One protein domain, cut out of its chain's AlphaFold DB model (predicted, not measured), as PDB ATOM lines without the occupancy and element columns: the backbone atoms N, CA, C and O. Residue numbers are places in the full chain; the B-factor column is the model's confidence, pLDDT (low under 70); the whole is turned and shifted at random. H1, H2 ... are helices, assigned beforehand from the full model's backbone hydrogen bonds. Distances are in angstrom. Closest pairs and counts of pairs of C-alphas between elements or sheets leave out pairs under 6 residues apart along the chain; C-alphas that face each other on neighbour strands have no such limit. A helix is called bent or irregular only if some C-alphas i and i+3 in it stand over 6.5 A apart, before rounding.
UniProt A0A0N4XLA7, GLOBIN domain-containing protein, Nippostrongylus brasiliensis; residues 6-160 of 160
ATOM      1  N   VAL A   6      55.121  34.827 -29.209       91.12
ATOM      2  CA  VAL A   6      54.294  35.924 -29.750       91.12
ATOM      3  C   VAL A   6      53.961  36.971 -28.684       91.12
ATOM      4  O   VAL A   6      54.040  38.165 -28.957       91.12
ATOM      5  N   GLY A   7      53.723  36.569 -27.431       94.50
ATOM      6  CA  GLY A   7      53.573  37.520 -26.322       94.50
ATOM      7  C   GLY A   7      54.817  38.388 -26.076       94.50
ATOM      8  O   GLY A   7      54.683  39.567 -25.748       94.50
ATOM      9  N   GLN A   8      56.023  37.837 -26.270       94.50
ATOM     10  CA  GLN A   8      57.279  38.593 -26.169       94.50
ATOM     11  C   GLN A   8      57.461  39.527 -27.367       94.50
ATOM     12  O   GLN A   8      57.784  40.693 -27.158       94.50
ATOM     13  N   ARG A   9      57.201  39.049 -28.595       94.06
ATOM     14  CA  ARG A   9      57.263  39.859 -29.825       94.06
ATOM     15  C   ARG A   9      56.334  41.069 -29.733       94.06
ATOM     16  O   ARG A   9      56.774  42.195 -29.943       94.06
ATOM     17  N   ILE A  10      55.086  40.848 -29.310       95.81
ATOM     18  CA  ILE A  10      54.094  41.912 -29.108       95.81
ATOM     19  C   ILE A  10      54.575  42.918 -28.062       95.81
ATOM     20  O   ILE A  10      54.551  44.119 -28.321       95.81
ATOM     21  N   LEU A  11      54.997  42.460 -26.878       95.88
ATOM     22  CA  LEU A  11      55.398  43.374 -25.806       95.88
ATOM     23  C   LEU A  11      56.656  44.168 -26.176       95.88
ATOM     24  O   LEU A  11      56.727  45.360 -25.883       95.88
ATOM     25  N   PHE A  12      57.622  43.527 -26.837       94.88
ATOM     26  CA  PHE A  12      58.827  44.178 -27.340       94.88
ATOM     27  C   PHE A  12      58.477  45.287 -28.339       94.88
ATOM     28  O   PHE A  12      58.789  46.449 -28.087       94.88
ATOM     29  N   ALA A  13      57.731  44.956 -29.398       94.88
ATOM     30  CA  ALA A  13      57.318  45.918 -30.417       94.88
ATOM     31  C   ALA A  13      56.464  47.058 -29.831       94.88
ATOM     32  O   ALA A  13      56.616  48.224 -30.199       94.88
ATOM     33  N   LEU A  14      55.589  46.754 -28.868       95.44
ATOM     34  CA  LEU A  14      54.760  47.758 -28.202       95.44
ATOM     35  C   LEU A  14      55.611  48.771 -27.438       95.44
ATOM     36  O   LEU A  14      55.348  49.969 -27.505       95.44
ATOM     37  N   ILE A  15      56.632  48.293 -26.731       94.56
ATOM     38  CA  ILE A  15      57.564  49.130 -25.981       94.56
ATOM     39  C   ILE A  15      58.437  49.969 -26.922       94.56
ATOM     40  O   ILE A  15      58.679  51.136 -26.617       94.56
ATOM     41  N   GLU A  16      58.879  49.421 -28.054       92.25
ATOM     42  CA  GLU A  16      59.629  50.188 -29.059       92.25
ATOM     43  C   GLU A  16      58.781  51.313 -29.668       92.25
ATOM     44  O   GLU A  16      59.239  52.450 -29.783       92.25
ATOM     45  N   HIS A  17      57.520  51.036 -30.008       91.94
ATOM     46  CA  HIS A  17      56.621  52.034 -30.594       91.94
ATOM     47  C   HIS A  17      56.045  53.023 -29.572       91.94
ATOM     48  O   HIS A  17      55.711  54.159 -29.921       91.94
ATOM     49  N   ARG A  18      55.874  52.596 -28.319       92.94
ATOM     50  CA  ARG A  18      55.280  53.375 -27.226       92.94
ATOM     51  C   ARG A  18      56.050  53.109 -25.920       92.94
ATOM     52  O   ARG A  18      55.588  52.341 -25.075       92.94
ATOM     53  N   PRO A  19      57.181  53.801 -25.686       91.31
ATOM     54  CA  PRO A  19      58.032  53.569 -24.512       91.31
ATOM     55  C   PRO A  19      57.331  53.711 -23.154       91.31
ATOM     56  O   PRO A  19      57.754  53.076 -22.190       91.31
ATOM     57  N   GLN A  20      56.228  54.467 -23.074       91.06
ATOM     58  CA  GLN A  20      55.404  54.616 -21.864       91.06
ATOM     59  C   GLN A  20      54.911  53.270 -21.296       91.06
ATOM     60  O   GLN A  20      54.757  53.129 -20.084       91.06
ATOM     61  N   PHE A  21      54.737  52.240 -22.133       92.25
ATOM     62  CA  PHE A  21      54.382  50.903 -21.648       92.25
ATOM     63  C   PHE A  21      55.448  50.300 -20.720       92.25
ATOM     64  O   PHE A  21      55.111  49.459 -19.886       92.25
ATOM     65  N   ARG A  22      56.713  50.747 -20.787       91.62
ATOM     66  CA  ARG A  22      57.733  50.343 -19.805       91.62
ATOM     67  C   ARG A  22      57.350  50.782 -18.400       91.62
ATOM     68  O   ARG A  22      57.414  49.974 -17.478       91.62
ATOM     69  N   GLU A  23      56.916  52.029 -18.248       90.06
ATOM     70  CA  GLU A  23      56.506  52.591 -16.958       90.06
ATOM     71  C   GLU A  23      55.297  51.839 -16.408       90.06
ATOM     72  O   GLU A  23      55.288  51.436 -15.244       90.06
ATOM     73  N   TYR A  24      54.323  51.550 -17.274       90.50
ATOM     74  CA  TYR A  24      53.109  50.832 -16.897       90.50
ATOM     75  C   TYR A  24      53.366  49.443 -16.316       90.50
ATOM     76  O   TYR A  24      52.639  48.975 -15.439       90.50
ATOM     77  N   PHE A  25      54.414  48.787 -16.799       90.50
ATOM     78  CA  PHE A  25      54.775  47.437 -16.395       90.50
ATOM     79  C   PHE A  25      55.959  47.380 -15.427       90.50
ATOM     80  O   PHE A  25      56.351  46.285 -15.021       90.50
ATOM     81  N   GLY A  26      56.521  48.531 -15.039       90.56
ATOM     82  CA  GLY A  26      57.706  48.604 -14.184       90.56
ATOM     83  C   GLY A  26      58.945  47.964 -14.816       90.56
ATOM     84  O   GLY A  26      59.755  47.361 -14.108       90.56
ATOM     85  N   ILE A  27      59.073  48.037 -16.143       92.56
ATOM     86  CA  ILE A  27      60.223  47.513 -16.886       92.56
ATOM     87  C   ILE A  27      61.364  48.540 -16.799       92.56
ATOM     88  O   ILE A  27      61.159  49.698 -17.172       92.56
ATOM     89  N   PRO A  28      62.565  48.157 -16.321       88.62
ATOM     90  CA  PRO A  28      63.677  49.085 -16.158       88.62
ATOM     91  C   PRO A  28      64.105  49.739 -17.475       88.62
ATOM     92  O   PRO A  28      64.236  49.074 -18.500       88.62
ATOM     93  N   VAL A  29      64.420  51.037 -17.423       82.88
ATOM     94  CA  VAL A  29      64.878  51.819 -18.590       82.88
ATOM     95  C   VAL A  29      66.204  51.292 -19.161       82.88
ATOM     96  O   VAL A  29      66.472  51.470 -20.341       82.88
ATOM     97  N   GLY A  30      67.014  50.604 -18.348       78.94
ATOM     98  CA  GLY A  30      68.297  50.034 -18.770       78.94
ATOM     99  C   GLY A  30      68.204  48.807 -19.683       78.94
ATOM    100  O   GLY A  30      69.206  48.458 -20.293       78.94
ATOM    101  N   ALA A  31      67.037  48.164 -19.798       81.81
ATOM    102  CA  ALA A  31      66.849  47.029 -20.700       81.81
ATOM    103  C   ALA A  31      66.501  47.541 -22.105       81.81
ATOM    104  O   ALA A  31      65.370  47.966 -22.358       81.81
ATOM    105  N   ASN A  32      67.484  47.553 -23.006       79.31
ATOM    106  CA  ASN A  32      67.353  48.198 -24.317       79.31
ATOM    107  C   ASN A  32      67.380  47.221 -25.486       79.31
ATOM    108  O   ASN A  32      66.857  47.550 -26.547       79.31
ATOM    109  N   SER A  33      67.933  46.028 -25.292       86.12
ATOM    110  CA  SER A  33      67.858  44.944 -26.266       86.12
ATOM    111  C   SER A  33      66.780  43.925 -25.888       86.12
ATOM    112  O   SER A  33      66.354  43.830 -24.732       86.12
ATOM    113  N   LEU A  34      66.342  43.126 -26.866       84.44
ATOM    114  CA  LEU A  34      65.473  41.977 -26.602       84.44
ATOM    115  C   LEU A  34      66.138  40.990 -25.629       84.44
ATOM    116  O   LEU A  34      65.458  40.443 -24.769       84.44
ATOM    117  N   GLU A  35      67.458  40.813 -25.720       88.06
ATOM    118  CA  GLU A  35      68.235  39.953 -24.823       88.06
ATOM    119  C   GLU A  35      68.178  40.447 -23.367       88.06
ATOM    120  O   GLU A  35      67.897  39.664 -22.459       88.06
ATOM    121  N   ASP A  36      68.332  41.754 -23.128       89.44
ATOM    122  CA  ASP A  36      68.188  42.332 -21.782       89.44
ATOM    123  C   ASP A  36      66.768  42.125 -21.238       89.44
ATOM    124  O   ASP A  36      66.561  41.754 -20.079       89.44
ATOM    125  N   LEU A  37      65.766  42.355 -22.090       90.44
ATOM    126  CA  LEU A  37      64.355  42.205 -21.738       90.44
ATOM    127  C   LEU A  37      63.991  40.746 -21.458       90.44
ATOM    128  O   LEU A  37      63.207  40.477 -20.547       90.44
ATOM    129  N   GLN A  38      64.610  39.794 -22.153       87.62
ATOM    130  CA  GLN A  38      64.456  38.368 -21.880       87.62
ATOM    131  C   GLN A  38      64.990  37.966 -20.507       87.62
ATOM    132  O   GLN A  38      64.518  36.968 -19.973       87.62
ATOM    133  N   HIS A  39      65.885  38.741 -19.892       89.94
ATOM    134  CA  HIS A  39      66.323  38.545 -18.504       89.94
ATOM    135  C   HIS A  39      65.524  39.392 -17.493       89.94
ATOM    136  O   HIS A  39      65.652  39.217 -16.279       89.94
ATOM    137  N   CYS A  40      64.654  40.288 -17.967       93.81
ATOM    138  CA  CYS A  40      63.806  41.120 -17.125       93.81
ATOM    139  C   CYS A  40      62.544  40.362 -16.682       93.81
ATOM    140  O   CYS A  40      61.639  40.085 -17.470       93.81
ATOM    141  N   LYS A  41      62.432  40.094 -15.374       94.38
ATOM    142  CA  LYS A  41      61.281  39.387 -14.787       94.38
ATOM    143  C   LYS A  41      59.943  40.068 -15.094       94.38
ATOM    144  O   LYS A  41      58.963  39.388 -15.387       94.38
ATOM    145  N   GLN A  42      59.882  41.397 -15.015       94.56
ATOM    146  CA  GLN A  42      58.670  42.164 -15.303       94.56
ATOM    147  C   GLN A  42      58.239  41.969 -16.759       94.56
ATOM    148  O   GLN A  42      57.077  41.657 -17.009       94.56
ATOM    149  N   PHE A  43      59.179  42.070 -17.703       95.19
ATOM    150  CA  PHE A  43      58.915  41.827 -19.120       95.19
ATOM    151  C   PHE A  43      58.405  40.400 -19.357       95.19
ATOM    152  O   PHE A  43      57.339  40.224 -19.943       95.19
ATOM    153  N   GLN A  44      59.098  39.388 -18.825       94.69
ATOM    154  CA  GLN A  44      58.706  37.982 -18.964       94.69
ATOM    155  C   GLN A  44      57.280  37.716 -18.458       94.69
ATOM    156  O   GLN A  44      56.483  37.076 -19.143       94.69
ATOM    157  N   VAL A  45      56.936  38.222 -17.267       94.62
ATOM    158  CA  VAL A  45      55.610  38.017 -16.665       94.62
ATOM    159  C   VAL A  45      54.514  38.668 -17.505       94.62
ATOM    160  O   VAL A  45      53.458  38.061 -17.697       94.62
ATOM    161  N   GLN A  46      54.734  39.882 -18.010       94.12
ATOM    162  CA  GLN A  46      53.717  40.561 -18.813       94.12
ATOM    163  C   GLN A  46      53.583  39.947 -20.208       94.12
ATOM    164  O   GLN A  46      52.461  39.709 -20.652       94.12
ATOM    165  N   ALA A  47      54.694  39.586 -20.854       95.12
ATOM    166  CA  ALA A  47      54.677  38.855 -22.119       95.12
ATOM    167  C   ALA A  47      53.912  37.528 -21.989       95.12
ATOM    168  O   ALA A  47      53.076  37.201 -22.831       95.12
ATOM    169  N   TYR A  48      54.128  36.796 -20.892       95.00
ATOM    170  CA  TYR A  48      53.405  35.561 -20.593       95.00
ATOM    171  C   TYR A  48      51.899  35.785 -20.391       95.00
ATOM    172  O   TYR A  48      51.085  35.009 -20.884       95.00
ATOM    173  N   ARG A  49      51.501  36.861 -19.701       94.38
ATOM    174  CA  ARG A  49      50.080  37.213 -19.523       94.38
ATOM    175  C   ARG A  49      49.399  37.539 -20.849       94.38
ATOM    176  O   ARG A  49      48.284  37.072 -21.070       94.38
ATOM    177  N   ILE A  50      50.075  38.284 -21.727       95.38
ATOM    178  CA  ILE A  50      49.591  38.582 -23.083       95.38
ATOM    179  C   ILE A  50      49.427  37.281 -23.876       95.38
ATOM    180  O   ILE A  50      48.346  37.027 -24.406       95.38
ATOM    181  N   GLN A  51      50.458  36.429 -23.897       95.00
ATOM    182  CA  GLN A  51      50.419  35.126 -24.567       95.00
ATOM    183  C   GLN A  51      49.239  34.281 -24.082       95.00
ATOM    184  O   GLN A  51      48.441  33.820 -24.890       95.00
ATOM    185  N   ASN A  52      49.105  34.093 -22.768       94.62
ATOM    186  CA  ASN A  52      48.053  33.262 -22.187       94.62
ATOM    187  C   ASN A  52      46.652  33.782 -22.491       94.62
ATOM    188  O   ASN A  52      45.745  32.986 -22.735       94.62
ATOM    189  N   PHE A  53      46.462  35.102 -22.456       94.56
ATOM    190  CA  PHE A  53      45.185  35.701 -22.813       94.56
ATOM    191  C   PHE A  53      44.822  35.385 -24.269       94.56
ATOM    192  O   PHE A  53      43.728  34.881 -24.520       94.56
ATOM    193  N   LEU A  54      45.748  35.599 -25.211       94.25
ATOM    194  CA  LEU A  54      45.534  35.309 -26.633       94.25
ATOM    195  C   LEU A  54      45.306  33.816 -26.885       94.25
ATOM    196  O   LEU A  54      44.372  33.440 -27.591       94.25
ATOM    197  N   ASP A  55      46.109  32.961 -26.256       92.31
ATOM    198  CA  ASP A  55      45.960  31.511 -26.313       92.31
ATOM    199  C   ASP A  55      44.572  31.073 -25.845       92.31
ATOM    200  O   ASP A  55      43.938  30.247 -26.499       92.31
ATOM    201  N   THR A  56      44.093  31.632 -24.733       91.94
ATOM    202  CA  THR A  56      42.765  31.338 -24.177       91.94
ATOM    203  C   THR A  56      41.663  31.839 -25.104       91.94
ATOM    204  O   THR A  56      40.733  31.093 -25.410       91.94
ATOM    205  N   ALA A  57      41.784  33.075 -25.596       91.69
ATOM    206  CA  ALA A  57      40.819  33.671 -26.511       91.69
ATOM    207  C   ALA A  57      40.656  32.819 -27.774       91.69
ATOM    208  O   ALA A  57      39.539  32.456 -28.113       91.69
ATOM    209  N   VAL A  58      41.752  32.417 -28.422       90.25
ATOM    210  CA  VAL A  58      41.698  31.604 -29.649       90.25
ATOM    211  C   VAL A  58      41.239  30.178 -29.376       90.25
ATOM    212  O   VAL A  58      40.446  29.637 -30.139       90.25
ATOM    213  N   SER A  59      41.717  29.558 -28.293       88.75
ATOM    214  CA  SER A  59      41.426  28.142 -28.011       88.75
ATOM    215  C   SER A  59      39.963  27.910 -27.608       88.75
ATOM    216  O   SER A  59      39.504  26.773 -27.617       88.75
ATOM    217  N   THR A  60      39.233  28.972 -27.256       86.75
ATOM    218  CA  THR A  60      37.799  28.924 -26.941       86.75
ATOM    219  C   THR A  60      36.904  29.241 -28.144       86.75
ATOM    220  O   THR A  60      35.715  28.919 -28.105       86.75
ATOM    221  N   LEU A  61      37.445  29.798 -29.238       83.69
ATOM    222  CA  LEU A  61      36.667  30.074 -30.450       83.69
ATOM    223  C   LEU A  61      36.118  28.777 -31.054       83.69
ATOM    224  O   LEU A  61      36.849  27.816 -31.273       83.69
ATOM    225  N   GLY A  62      34.816  28.766 -31.341       80.62
ATOM    226  CA  GLY A  62      34.124  27.611 -31.924       80.62
ATOM    227  C   GLY A  62      33.733  26.521 -30.920       80.62
ATOM    228  O   GLY A  62      32.998  25.612 -31.294       80.62
ATOM    229  N   PHE A  63      34.163  26.630 -29.658       80.75
ATOM    230  CA  PHE A  63      33.828  25.681 -28.587       80.75
ATOM    231  C   PHE A  63      33.062  26.330 -27.428       80.75
ATOM    232  O   PHE A  63      32.212  25.680 -26.824       80.75
ATOM    233  N   CYS A  64      33.318  27.608 -27.146       82.56
ATOM    234  CA  CYS A  64      32.589  28.410 -26.165       82.56
ATOM    235  C   CYS A  64      31.951  29.638 -26.838       82.56
ATOM    236  O   CYS A  64      32.440  30.093 -27.878       82.56
ATOM    237  N   PRO A  65      30.888  30.218 -26.249       87.25
ATOM    238  CA  PRO A  65      30.367  31.507 -26.686       87.25
ATOM    239  C   PRO A  65      31.458  32.584 -26.652       87.25
ATOM    240  O   PRO A  65      32.234  32.661 -25.696       87.25
ATOM    241  N   LEU A  66      31.491  33.444 -27.674       87.94
ATOM    242  CA  LEU A  66      32.438  34.563 -27.744       87.94
ATOM    243  C   LEU A  66      32.318  35.486 -26.520       87.94
ATOM    244  O   LEU A  66      33.323  36.026 -26.060       87.94
ATOM    245  N   ASP A  67      31.116  35.605 -25.957       90.50
ATOM    246  CA  ASP A  67      30.826  36.426 -24.782       90.50
ATOM    247  C   ASP A  67      31.717  36.081 -23.582       90.50
ATOM    248  O   ASP A  67      32.146  36.981 -22.872       90.50
ATOM    249  N   SER A  68      32.119  34.817 -23.403       90.75
ATOM    250  CA  SER A  68      33.042  34.441 -22.320       90.75
ATOM    251  C   SER A  68      34.433  35.076 -22.477       90.75
ATOM    252  O   SER A  68      35.075  35.438 -21.489       90.75
ATOM    253  N   VAL A  69      34.910  35.245 -23.716       92.88
ATOM    254  CA  VAL A  69      36.168  35.959 -24.000       92.88
ATOM    255  C   VAL A  69      35.990  37.457 -23.762       92.88
ATOM    256  O   VAL A  69      36.886  38.103 -23.214       92.88
ATOM    257  N   LEU A  70      34.834  38.003 -24.140       95.12
ATOM    258  CA  LEU A  70      34.502  39.416 -23.967       95.12
ATOM    259  C   LEU A  70      34.346  39.798 -22.487       95.12
ATOM    260  O   LEU A  70      34.886  40.816 -22.067       95.12
ATOM    261  N   GLU A  71      33.733  38.950 -21.662       95.19
ATOM    262  CA  GLU A  71      33.659  39.129 -20.207       95.19
ATOM    263  C   GLU A  71      35.049  39.112 -19.554       95.19
ATOM    264  O   GLU A  71      35.359  39.937 -18.687       95.19
ATOM    265  N   MET A  72      35.927  38.201 -19.989       94.88
ATOM    266  CA  MET A  72      37.316  38.172 -19.531       94.88
ATOM    267  C   MET A  72      38.065  39.450 -19.935       94.88
ATOM    268  O   MET A  72      38.784  40.020 -19.111       94.88
ATOM    269  N   ALA A  73      37.877  39.921 -21.170       96.06
ATOM    270  CA  ALA A  73      38.441  41.178 -21.652       96.06
ATOM    271  C   ALA A  73      37.934  42.374 -20.828       96.06
ATOM    272  O   ALA A  73      38.744  43.169 -20.349       96.06
ATOM    273  N   HIS A  74      36.629  42.437 -20.553       96.38
ATOM    274  CA  HIS A  74      36.034  43.450 -19.686       96.38
ATOM    275  C   HIS A  74      36.665  43.453 -18.291       96.38
ATOM    276  O   HIS A  74      37.058  44.497 -17.766       96.38
ATOM    277  N   ARG A  75      36.861  42.269 -17.699       95.12
ATOM    278  CA  ARG A  75      37.500  42.147 -16.386       95.12
ATOM    279  C   ARG A  75      38.959  42.607 -16.393       95.12
ATOM    280  O   ARG A  75      39.407  43.213 -15.421       95.12
ATOM    281  N   ILE A  76      39.701  42.352 -17.471       94.25
ATOM    282  CA  ILE A  76      41.064  42.878 -17.648       94.25
ATOM    283  C   ILE A  76      41.041  44.410 -17.736       94.25
ATOM    284  O   ILE A  76      41.874  45.050 -17.087       94.25
ATOM    285  N   GLY A  77      40.084  44.987 -18.468       94.00
ATOM    286  CA  GLY A  77      39.864  46.435 -18.528       94.00
ATOM    287  C   GLY A  77      39.619  47.038 -17.146       94.00
ATOM    288  O   GLY A  77      40.335  47.943 -16.721       94.00
ATOM    289  N   GLN A  78      38.708  46.443 -16.370       94.00
ATOM    290  CA  GLN A  78      38.449  46.846 -14.983       94.00
ATOM    291  C   GLN A  78      39.701  46.766 -14.100       94.00
ATOM    292  O   GLN A  78      39.940  47.658 -13.286       94.00
ATOM    293  N   ILE A  79      40.522  45.719 -14.245       92.00
ATOM    294  CA  ILE A  79      41.784  45.610 -13.501       92.00
ATOM    295  C   ILE A  79      42.718  46.767 -13.860       92.00
ATOM    296  O   ILE A  79      43.279  47.366 -12.948       92.00
ATOM    297  N   HIS A  80      42.866  47.117 -15.138       92.06
ATOM    298  CA  HIS A  80      43.715  48.240 -15.557       92.06
ATOM    299  C   HIS A  80      43.166  49.592 -15.096       92.06
ATOM    300  O   HIS A  80      43.946  50.454 -14.704       92.06
ATOM    301  N   PHE A  81      41.842  49.758 -15.076       89.88
ATOM    302  CA  PHE A  81      41.200  50.987 -14.619       89.88
ATOM    303  C   PHE A  81      41.313  51.187 -13.100       89.88
ATOM    304  O   PHE A  81      41.698  52.260 -12.647       89.88
ATOM    305  N   TYR A  82      40.997  50.158 -12.302       85.06
ATOM    306  CA  TYR A  82      40.899  50.278 -10.840       85.06
ATOM    307  C   TYR A  82      42.166  49.888 -10.075       85.06
ATOM    308  O   TYR A  82      42.350  50.314  -8.937       85.06
ATOM    309  N   ARG A  83      42.993  48.995 -10.630       71.25
ATOM    310  CA  ARG A  83      44.106  48.341  -9.911       71.25
ATOM    311  C   ARG A  83      45.422  48.337 -10.686       71.25
ATOM    312  O   ARG A  83      46.399  47.759 -10.213       71.25
ATOM    313  N   GLY A  84      45.438  48.920 -11.876       68.56
ATOM    314  CA  GLY A  84      46.572  48.917 -12.784       68.56
ATOM    315  C   GLY A  84      46.845  50.316 -13.300       68.56
ATOM    316  O   GLY A  84      46.478  51.307 -12.667       68.56
ATOM    317  N   VAL A  85      47.510  50.384 -14.449       77.94
ATOM    318  CA  VAL A  85      47.745  51.663 -15.102       77.94
ATOM    319  C   VAL A  85      46.660  51.912 -16.130       77.94
ATOM    320  O   VAL A  85      46.462  51.109 -17.041       77.94
ATOM    321  N   ASN A  86      45.942  53.021 -15.960       84.56
ATOM    322  CA  ASN A  86      44.901  53.423 -16.888       84.56
ATOM    323  C   ASN A  86      45.541  53.799 -18.230       84.56
ATOM    324  O   ASN A  86      46.119  54.872 -18.386       84.56
ATOM    325  N   PHE A  87      45.437  52.891 -19.196       86.50
ATOM    326  CA  PHE A  87      45.999  53.069 -20.530       86.50
ATOM    327  C   PHE A  87      45.294  54.186 -21.307       86.50
ATOM    328  O   PHE A  87      45.926  54.863 -22.117       86.50
ATOM    329  N   GLY A  88      44.003  54.413 -21.067       89.31
ATOM    330  CA  GLY A  88      43.184  55.236 -21.949       89.31
ATOM    331  C   GLY A  88      42.995  54.604 -23.336       89.31
ATOM    332  O   GLY A  88      43.616  53.601 -23.705       89.31
ATOM    333  N   ALA A  89      42.099  55.193 -24.127       91.31
ATOM    334  CA  ALA A  89      41.660  54.607 -25.392       91.31
ATOM    335  C   ALA A  89      42.791  54.441 -26.426       91.31
ATOM    336  O   ALA A  89      42.788  53.457 -27.174       91.31
ATOM    337  N   ASP A  90      43.747  55.372 -26.449       93.06
ATOM    338  CA  ASP A  90      44.834  55.409 -27.431       93.06
ATOM    339  C   ASP A  90      45.865  54.307 -27.201       93.06
ATOM    340  O   ASP A  90      46.285  53.647 -28.152       93.06
ATOM    341  N   ASN A  91      46.244  54.051 -25.948       94.06
ATOM    342  CA  ASN A  91      47.198  52.988 -25.630       94.06
ATOM    343  C   ASN A  91      46.563  51.606 -25.833       94.06
ATOM    344  O   ASN A  91      47.213  50.710 -26.371       94.06
ATOM    345  N   TRP A  92      45.273  51.440 -25.523       94.81
ATOM    346  CA  TRP A  92      44.548  50.223 -25.894       94.81
ATOM    347  C   TRP A  92      44.523  49.994 -27.411       94.81
ATOM    348  O   TRP A  92      44.709  48.870 -27.880       94.81
ATOM    349  N   LEU A  93      44.337  51.055 -28.201       95.25
ATOM    350  CA  LEU A  93      44.373  50.963 -29.660       95.25
ATOM    351  C   LEU A  93      45.788  50.672 -30.189       95.25
ATOM    352  O   LEU A  93      45.934  49.891 -31.129       95.25
ATOM    353  N   ALA A  94      46.825  51.246 -29.574       96.00
ATOM    354  CA  ALA A  94      48.216  50.939 -29.896       96.00
ATOM    355  C   ALA A  94      48.531  49.457 -29.646       96.00
ATOM    356  O   ALA A  94      49.093  48.800 -30.522       96.00
ATOM    357  N   PHE A  95      48.090  48.912 -28.508       96.12
ATOM    358  CA  PHE A  95      48.211  47.485 -28.221       96.12
ATOM    359  C   PHE A  95      47.474  46.628 -29.258       96.12
ATOM    360  O   PHE A  95      48.071  45.693 -29.786       96.12
ATOM    361  N   LYS A  96      46.225  46.975 -29.619       96.62
ATOM    362  CA  LYS A  96      45.471  46.284 -30.684       96.62
ATOM    363  C   LYS A  96      46.295  46.184 -31.968       96.62
ATOM    364  O   LYS A  96      46.439  45.098 -32.523       96.62
ATOM    365  N   LYS A  97      46.812  47.325 -32.430       95.38
ATOM    366  CA  LYS A  97      47.540  47.435 -33.695       95.38
ATOM    367  C   LYS A  97      48.788  46.551 -33.691       95.38
ATOM    368  O   LYS A  97      48.932  45.721 -34.581       95.38
ATOM    369  N   VAL A  98      49.632  46.688 -32.666       96.25
ATOM    370  CA  VAL A  98      50.875  45.911 -32.542       96.25
ATOM    371  C   VAL A  98      50.585  44.416 -32.412       96.25
ATOM    372  O   VAL A  98      51.261  43.603 -33.035       96.25
ATOM    373  N   ALA A  99      49.556  44.041 -31.647       95.62
ATOM    374  CA  ALA A  99      49.171  42.643 -31.491       95.62
ATOM    375  C   ALA A  99      48.774  42.009 -32.831       95.62
ATOM    376  O   ALA A  99      49.295  40.956 -33.184       95.62
ATOM    377  N   VAL A 100      47.892  42.659 -33.596       94.12
ATOM    378  CA  VAL A 100      47.484  42.151 -34.914       94.12
ATOM    379  C   VAL A 100      48.677  42.094 -35.869       94.12
ATOM    380  O   VAL A 100      48.847  41.091 -36.561       94.12
ATOM    381  N   GLU A 101      49.522  43.128 -35.887       92.50
ATOM    382  CA  GLU A 101      50.730  43.184 -36.718       92.50
ATOM    383  C   GLU A 101      51.676  42.012 -36.451       92.50
ATOM    384  O   GLU A 101      52.018  41.294 -37.387       92.50
ATOM    385  N   GLU A 102      52.046  41.766 -35.196       93.12
ATOM    386  CA  GLU A 102      53.000  40.704 -34.863       93.12
ATOM    387  C   GLU A 102      52.403  39.296 -35.014       93.12
ATOM    388  O   GLU A 102      53.105  38.382 -35.438       93.12
ATOM    389  N   ILE A 103      51.103  39.108 -34.750       91.44
ATOM    390  CA  ILE A 103      50.427  37.811 -34.950       91.44
ATOM    391  C   ILE A 103      50.328  37.451 -36.436       91.44
ATOM    392  O   ILE A 103      50.426  36.283 -36.810       91.44
ATOM    393  N   THR A 104      50.098  38.445 -37.294       88.88
ATOM    394  CA  THR A 104      49.858  38.222 -38.727       88.88
ATOM    395  C   THR A 104      51.101  38.412 -39.591       88.88
ATOM    396  O   THR A 104      51.062  38.134 -40.789       88.88
ATOM    397  N   LYS A 105      52.223  38.826 -38.998       84.75
ATOM    398  CA  LYS A 105      53.494  39.111 -39.678       84.75
ATOM    399  C   LYS A 105      53.936  37.985 -40.608       84.75
ATOM    400  O   LYS A 105      54.243  38.231 -41.771       84.75
ATOM    401  N   ASP A 106      53.875  36.749 -40.124       74.38
ATOM    402  CA  ASP A 106      54.317  35.562 -40.860       74.38
ATOM    403  C   ASP A 106      53.323  35.136 -41.958       74.38
ATOM    404  O   ASP A 106      53.701  34.465 -42.920       74.38
ATOM    405  N   ILE A 107      52.056  35.550 -41.848       70.56
ATOM    406  CA  ILE A 107      51.031  35.368 -42.888       70.56
ATOM    407  C   ILE A 107      51.316  36.329 -44.050       70.56
ATOM    408  O   ILE A 107      51.347  35.911 -45.206       70.56
ATOM    409  N   VAL A 108      51.611  37.592 -43.733       61.41
ATOM    410  CA  VAL A 108      51.872  38.659 -44.712       61.41
ATOM    411  C   VAL A 108      53.239  38.496 -45.397       61.41
ATOM    412  O   VAL A 108      53.358  38.696 -46.604       61.41
ATOM    413  N   GLN A 109      54.285  38.089 -44.670       57.31
ATOM    414  CA  GLN A 109      55.618  37.867 -45.256       57.31
ATOM    415  C   GLN A 109      55.651  36.697 -46.249       57.31
ATOM    416  O   GLN A 109      56.334  36.769 -47.275       57.31
ATOM    417  N   LYS A 110      54.883  35.632 -45.987       54.16
ATOM    418  CA  LYS A 110      54.712  34.529 -46.944       54.16
ATOM    419  C   LYS A 110      54.021  34.990 -48.226       54.16
ATOM    420  O   LYS A 110      54.367  34.511 -49.298       54.16
ATOM    421  N   GLU A 111      53.114  35.957 -48.135       46.38
ATOM    422  CA  GLU A 111      52.404  36.516 -49.286       46.38
ATOM    423  C   GLU A 111      53.313  37.401 -50.163       46.38
ATOM    424  O   GLU A 111      53.327  37.242 -51.380       46.38
ATOM    425  N   LEU A 112      54.196  38.215 -49.564       45.53
ATOM    426  CA  LEU A 112      55.242  38.961 -50.296       45.53
ATOM    427  C   LEU A 112      56.242  38.050 -51.030       45.53
ATOM    428  O   LEU A 112      56.837  38.460 -52.022       45.53
ATOM    429  N   THR A 113      56.420  36.817 -50.556       42.25
ATOM    430  CA  THR A 113      57.317  35.829 -51.177       42.25
ATOM    431  C   THR A 113      56.623  35.043 -52.304       42.25
ATOM    432  O   THR A 113      57.299  34.486 -53.161       42.25
ATOM    433  N   ILE A 114      55.283  35.010 -52.336       42.75
ATOM    434  CA  ILE A 114      54.488  34.265 -53.332       42.75
ATOM    435  C   ILE A 114      53.985  35.175 -54.473       42.75
ATOM    436  O   ILE A 114      53.650  34.682 -55.547       42.75
ATOM    437  N   ILE A 115      54.014  36.501 -54.312       47.12
ATOM    438  CA  ILE A 115      53.614  37.467 -55.350       47.12
ATOM    439  C   ILE A 115      54.854  38.117 -55.982       47.12
ATOM    440  O   ILE A 115      55.069  39.309 -55.824       47.12
ATOM    441  N   LEU A 116      55.693  37.351 -56.686       43.78
ATOM    442  CA  LEU A 116      56.652  37.875 -57.678       43.78
ATOM    443  C   LEU A 116      57.012  36.768 -58.681       43.78
ATOM    444  O   LEU A 116      58.138  36.278 -58.702       43.78
ATOM    445  N   HIS A 117      56.055  36.353 -59.513       40.91
ATOM    446  CA  HIS A 117      56.408  35.692 -60.772       40.91
ATOM    447  C   HIS A 117      55.362  35.851 -61.883       40.91
ATOM    448  O   HIS A 117      55.220  34.951 -62.703       40.91
ATOM    449  N   ASP A 118      54.661  36.987 -61.938       39.62
ATOM    450  CA  ASP A 118      53.937  37.372 -63.151       39.62
ATOM    451  C   ASP A 118      53.981  38.889 -63.384       39.62
ATOM    452  O   ASP A 118      54.133  39.689 -62.460       39.62
ATOM    453  N   ASP A 119      53.949  39.229 -64.667       47.44
ATOM    454  CA  ASP A 119      54.499  40.405 -65.336       47.44
ATOM    455  C   ASP A 119      54.243  41.808 -64.742       47.44
ATOM    456  O   ASP A 119      53.143  42.201 -64.361       47.44
ATOM    457  N   HIS A 120      55.312  42.613 -64.800       45.00
ATOM    458  CA  HIS A 120      55.354  44.074 -64.946       45.00
ATOM    459  C   HIS A 120      54.158  44.916 -64.442       45.00
ATOM    460  O   HIS A 120      53.419  45.503 -65.226       45.00
ATOM    461  N   SER A 121      54.068  45.150 -63.129       38.41
ATOM    462  CA  SER A 121      53.800  46.494 -62.570       38.41
ATOM    463  C   SER A 121      53.923  46.501 -61.043       38.41
ATOM    464  O   SER A 121      53.142  45.881 -60.329       38.41
ATOM    465  N   MET A 122      54.894  47.245 -60.507       37.16
ATOM    466  CA  MET A 122      54.959  47.495 -59.066       37.16
ATOM    467  C   MET A 122      53.941  48.582 -58.703       37.16
ATOM    468  O   MET A 122      54.211  49.772 -58.868       37.16
ATOM    469  N   LYS A 123      52.766  48.189 -58.204       40.09
ATOM    470  CA  LYS A 123      51.879  49.103 -57.475       40.09
ATOM    471  C   LYS A 123      52.142  48.968 -55.979       40.09
ATOM    472  O   LYS A 123      51.923  47.915 -55.390       40.09
ATOM    473  N   LEU A 124      52.589  50.062 -55.366       39.09
ATOM    474  CA  LEU A 124      52.647  50.218 -53.916       39.09
ATOM    475  C   LEU A 124      51.207  50.277 -53.377       39.09
ATOM    476  O   LEU A 124      50.594  51.344 -53.352       39.09
ATOM    477  N   LEU A 125      50.648  49.130 -52.993       41.06
ATOM    478  CA  LEU A 125      49.315  49.052 -52.395       41.06
ATOM    479  C   LEU A 125      49.376  49.509 -50.935       41.06
ATOM    480  O   LEU A 125      50.049  48.910 -50.095       41.06
ATOM    481  N   ARG A 126      48.685  50.613 -50.636       44.25
ATOM    482  CA  ARG A 126      48.476  51.067 -49.261       44.25
ATOM    483  C   ARG A 126      47.523  50.111 -48.540       44.25
ATOM    484  O   ARG A 126      46.531  49.652 -49.094       44.25
ATOM    485  N   ARG A 127      47.868  49.845 -47.278       46.91
ATOM    486  CA  ARG A 127      47.327  48.817 -46.374       46.91
ATOM    487  C   ARG A 127      45.798  48.791 -46.227       46.91
ATOM    488  O   ARG A 127      45.251  47.720 -45.982       46.91
ATOM    489  N   ASP A 128      45.134  49.932 -46.388       45.28
ATOM    490  CA  ASP A 128      43.701  50.064 -46.103       45.28
ATOM    491  C   ASP A 128      42.805  49.671 -47.291       45.28
ATOM    492  O   ASP A 128      41.716  49.144 -47.075       45.28
ATOM    493  N   ASP A 129      43.283  49.821 -48.532       40.34
ATOM    494  CA  ASP A 129      42.496  49.501 -49.736       40.34
ATOM    495  C   ASP A 129      42.609  48.010 -50.128       40.34
ATOM    496  O   ASP A 129      41.691  47.425 -50.698       40.34
ATOM    497  N   SER A 130      43.714  47.350 -49.757       54.19
ATOM    498  CA  SER A 130      44.067  46.001 -50.231       54.19
ATOM    499  C   SER A 130      43.323  44.856 -49.526       54.19
ATOM    500  O   SER A 130      43.035  43.832 -50.142       54.19
ATOM    501  N   LEU A 131      43.008  44.977 -48.230       53.06
ATOM    502  CA  LEU A 131      42.496  43.841 -47.442       53.06
ATOM    503  C   LEU A 131      41.063  43.434 -47.818       53.06
ATOM    504  O   LEU A 131      40.713  42.255 -47.754       53.06
ATOM    505  N   LEU A 132      40.237  44.404 -48.213       51.41
ATOM    506  CA  LEU A 132      38.841  44.177 -48.587       51.41
ATOM    507  C   LEU A 132      38.730  43.547 -49.985       51.41
ATOM    508  O   LEU A 132      37.964  42.599 -50.159       51.41
ATOM    509  N   GLU A 133      39.545  44.002 -50.941       50.44
ATOM    510  CA  GLU A 133      39.625  43.431 -52.295       50.44
ATOM    511  C   GLU A 133      40.199  42.003 -52.284       50.44
ATOM    512  O   GLU A 133      39.680  41.107 -52.952       50.44
ATOM    513  N   MET A 134      41.212  41.731 -51.455       51.19
ATOM    514  CA  MET A 134      41.815  40.394 -51.347       51.19
ATOM    515  C   MET A 134      40.865  39.347 -50.745       51.19
ATOM    516  O   MET A 134      40.918  38.174 -51.123       51.19
ATOM    517  N   CYS A 135      39.961  39.747 -49.844       48.91
ATOM    518  CA  CYS A 135      38.946  38.849 -49.291       48.91
ATOM    519  C   CYS A 135      37.835  38.497 -50.281       48.91
ATOM    520  O   CYS A 135      37.320  37.381 -50.232       48.91
ATOM    521  N   GLN A 136      37.480  39.411 -51.189       51.09
ATOM    522  CA  GLN A 136      36.497  39.139 -52.243       51.09
ATOM    523  C   GLN A 136      37.007  38.094 -53.247       51.09
ATOM    524  O   GLN A 136      36.215  37.328 -53.787       51.09
ATOM    525  N   ASN A 137      38.329  37.986 -53.402       50.62
ATOM    526  CA  ASN A 137      38.981  37.009 -54.276       50.62
ATOM    527  C   ASN A 137      39.292  35.663 -53.590       50.62
ATOM    528  O   ASN A 137      40.011  34.840 -54.150       50.62
ATOM    529  N   GLY A 138      38.770  35.417 -52.381       47.03
ATOM    530  CA  GLY A 138      38.934  34.134 -51.685       47.03
ATOM    531  C   GLY A 138      40.341  33.883 -51.134       47.03
ATOM    532  O   GLY A 138      40.687  32.742 -50.826       47.03
ATOM    533  N   ASN A 139      41.161  34.928 -50.991       56.78
ATOM    534  CA  ASN A 139      42.531  34.779 -50.523       56.78
ATOM    535  C   ASN A 139      42.550  34.544 -48.994       56.78
ATOM    536  O   ASN A 139      42.343  35.456 -48.187       56.78
ATOM    537  N   MET A 140      42.768  33.287 -48.590       56.25
ATOM    538  CA  MET A 140      42.795  32.811 -47.193       56.25
ATOM    539  C   MET A 140      43.698  33.620 -46.226       56.25
ATOM    540  O   MET A 140      43.303  33.788 -45.069       56.25
ATOM    541  N   PRO A 141      44.865  34.160 -46.642       62.59
ATOM    542  CA  PRO A 141      45.716  35.007 -45.796       62.59
ATOM    543  C   PRO A 141      45.026  36.303 -45.343       62.59
ATOM    544  O   PRO A 141      45.061  36.641 -44.158       62.59
ATOM    545  N   ALA A 142      44.311  36.977 -46.251       68.25
ATOM    546  CA  ALA A 142      43.579  38.210 -45.956       68.25
ATOM    547  C   ALA A 142      42.412  37.967 -44.983       68.25
ATOM    548  O   ALA A 142      42.177  38.764 -44.072       68.25
ATOM    549  N   ALA A 143      41.732  36.820 -45.106       74.19
ATOM    550  CA  ALA A 143      40.679  36.424 -44.174       74.19
ATOM    551  C   ALA A 143      41.217  36.216 -42.745       74.19
ATOM    552  O   ALA A 143      40.560  36.610 -41.778       74.19
ATOM    553  N   GLY A 144      42.427  35.661 -42.605       80.62
ATOM    554  CA  GLY A 144      43.110  35.519 -41.316       80.62
ATOM    555  C   GLY A 144      43.414  36.868 -40.660       80.62
ATOM    556  O   GLY A 144      43.107  37.061 -39.483       80.62
ATOM    557  N   VAL A 145      43.943  37.826 -41.429       85.44
ATOM    558  CA  VAL A 145      44.221  39.191 -40.944       85.44
ATOM    559  C   VAL A 145      42.935  39.892 -40.505       85.44
ATOM    560  O   VAL A 145      42.868  40.413 -39.390       85.44
ATOM    561  N   LEU A 146      41.883  39.857 -41.330       86.00
ATOM    562  CA  LEU A 146      40.588  40.452 -40.983       86.00
ATOM    563  C   LEU A 146      39.942  39.787 -39.761       86.00
ATOM    564  O   LEU A 146      39.296  40.468 -38.961       86.00
ATOM    565  N   GLY A 147      40.102  38.471 -39.606       89.38
ATOM    566  CA  GLY A 147      39.639  37.736 -38.432       89.38
ATOM    567  C   GLY A 147      40.281  38.261 -37.149       89.38
ATOM    568  O   GLY A 147      39.573  38.587 -36.194       89.38
ATOM    569  N   TRP A 148      41.605  38.429 -37.156       92.31
ATOM    570  CA  TRP A 148      42.349  39.004 -36.034       92.31
ATOM    571  C   TRP A 148      41.991  40.467 -35.769       92.31
ATOM    572  O   TRP A 148      41.786  40.837 -34.612       92.31
ATOM    573  N   GLU A 149      41.832  41.283 -36.813       93.75
ATOM    574  CA  GLU A 149      41.378  42.675 -36.692       93.75
ATOM    575  C   GLU A 149      40.016  42.785 -35.997       93.75
ATOM    576  O   GLU A 149      39.839  43.596 -35.078       93.75
ATOM    577  N   LYS A 150      39.053  41.947 -36.404       93.81
ATOM    578  CA  LYS A 150      37.707  41.916 -35.816       93.81
ATOM    579  C   LYS A 150      37.729  41.414 -34.377       93.81
ATOM    580  O   LYS A 150      37.144  42.062 -33.509       93.81
ATOM    581  N   LEU A 151      38.417  40.301 -34.114       94.06
ATOM    582  CA  LEU A 151      38.512  39.714 -32.776       94.06
ATOM    583  C   LEU A 151      39.163  40.686 -31.788       94.06
ATOM    584  O   LEU A 151      38.579  41.003 -30.753       94.06
ATOM    585  N   MET A 152      40.341  41.212 -32.130       96.19
ATOM    586  CA  MET A 152      41.044  42.169 -31.277       96.19
ATOM    587  C   MET A 152      40.270  43.483 -31.146       96.19
ATOM    588  O   MET A 152      40.305  44.109 -30.092       96.19
ATOM    589  N   GLY A 153      39.526  43.893 -32.180       96.44
ATOM    590  CA  GLY A 153      38.619  45.037 -32.110       96.44
ATOM    591  C   GLY A 153      37.517  44.859 -31.065       96.44
ATOM    592  O   GLY A 153      37.290  45.767 -30.267       96.44
ATOM    593  N   ALA A 154      36.875  43.688 -31.032       95.94
ATOM    594  CA  ALA A 154      35.866  43.363 -30.028       95.94
ATOM    595  C   ALA A 154      36.475  43.303 -28.619       95.94
ATOM    596  O   ALA A 154      35.977  43.969 -27.720       95.94
ATOM    597  N   ILE A 155      37.602  42.605 -28.448       96.25
ATOM    598  CA  ILE A 155      38.325  42.513 -27.167       96.25
ATOM    599  C   ILE A 155      38.659  43.901 -26.611       96.25
ATOM    600  O   ILE A 155      38.409  44.191 -25.444       96.25
ATOM    601  N   ILE A 156      39.219  44.775 -27.448       95.81
ATOM    602  CA  ILE A 156      39.693  46.089 -27.012       95.81
ATOM    603  C   ILE A 156      38.547  47.046 -26.720       95.81
ATOM    604  O   ILE A 156      38.699  47.928 -25.880       95.81
ATOM    605  N   ARG A 157      37.395  46.872 -27.371       96.44
ATOM    606  CA  ARG A 157      36.186  47.609 -27.003       96.44
ATOM    607  C   ARG A 157      35.759  47.293 -25.570       96.44
ATOM    608  O   ARG A 157      35.388  48.218 -24.869       96.44
ATOM    609  N   GLU A 158      35.852  46.034 -25.145       96.00
ATOM    610  CA  GLU A 158      35.469  45.637 -23.782       96.00
ATOM    611  C   GLU A 158      36.517  46.014 -22.723       96.00
ATOM    612  O   GLU A 158      36.169  46.224 -21.564       96.00
ATOM    613  N   MET A 159      37.800  46.103 -23.102       93.88
ATOM    614  CA  MET A 159      38.892  46.513 -22.200       93.88
ATOM    615  C   MET A 159      38.940  48.024 -21.913       93.88
ATOM    616  O   MET A 159      39.603  48.430 -20.956       93.88
ATOM    617  N   LYS A 160      38.316  48.842 -22.767       88.50
ATOM    618  CA  LYS A 160      38.240  50.304 -22.636       88.50
ATOM    619  C   LYS A 160      37.165  50.714 -21.639       88.50
ATOM    620  O   LYS A 160      37.456  51.664 -20.881       88.50
TER     621      LYS A 160
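AT A GLANCE: This is residues 6 to 160 of the 160 residues of the protein "GLOBIN domain-containing protein" of Nippostrongylus brasiliensis (UniProt A0A0N4XLA7). Two long helices, the arm H6a and H8, lie side by side and run opposite ways; H4 folds back into H5, H5 packs on the last part of H8, and H1 fits between H4 and H6a. Short H2 and H3 sit near the first residues of H4, while residues 112 to 129 stick out from the body, with H7 folding back to H8. The printed part has 155 residues, with eight named helices, H1 to H8 in order, and no named strand: all helix. It is only just compact, close to loose, with a radius of gyration of the C-alphas of 17.5 A, and spans 55 by 40 by 25 A.

IN THESE COORDINATES: H1, residues 6 to 17, begins at C-alpha 6 (54.294, 35.924, -29.750) and is 16.3 A long. H2 is residues 20 to 25 and H3 residues 34 to 39. H4, residues 41 to 60, measures 28.4 A, and H5, residues 66 to 83, 25.4 A. H6, residues 88 to 114, was assigned as one helix by its hydrogen bonds but is bent, with C-alphas 103 and 106 7.4 A apart; its arms are H6a, residues 88 to 103, 22.9 A, and H6b, residues 106 to 114, 12.5 A. H7, residues 127 to 136, is only just irregular, with C-alphas 129 and 132 6.6 A apart. H8, residues 140 to 159, measures 28.8 A and ends at C-alpha 159 (38.892, 46.513, -22.200).

HOW THE PARTS SIT: The hub is H4. Its residues 43 to 51 touch H1 at a steep tilt of 58 degrees, closest C-alphas Gly 7 and Gln 51, 4.3 A. H2 only just touches it, with 3 pairs of C-alphas within 8 A, closest Phe 25 and Gln 42, 6.6 A. H3 touches it only at the corner, closest C-alphas Leu 37 and Phe 43, 6.0 A. H4 and H5 form a helical hairpin and only just touch, with 3 such pairs, closest Ala 57 and Val 69, 5.8 A. H5 touches H8, closest C-alphas Gly 77 and Met 159, 3.8 A. H8 touches H6a at a shallow tilt of 26 degrees, opposite ways, closest C-alphas Lys 96 and Met 152, 6.1 A. H7 touches H8, closest C-alphas Cys 135 and Ala 142, 5.7 A. Every O i to N i+4 pair is within hydrogen-bond range in H1 to H5, H6a, H6b and H8; in H7, 3 of 6 are.

THE WHOLE: The C-alphas farthest apart, Tyr 82 and Asp 119, are 57.0 A apart. The printed part has no cut; the link from H6 to H7, 12 residues, is long. Residue 84 and residues 108 to 142 have pLDDT under 70.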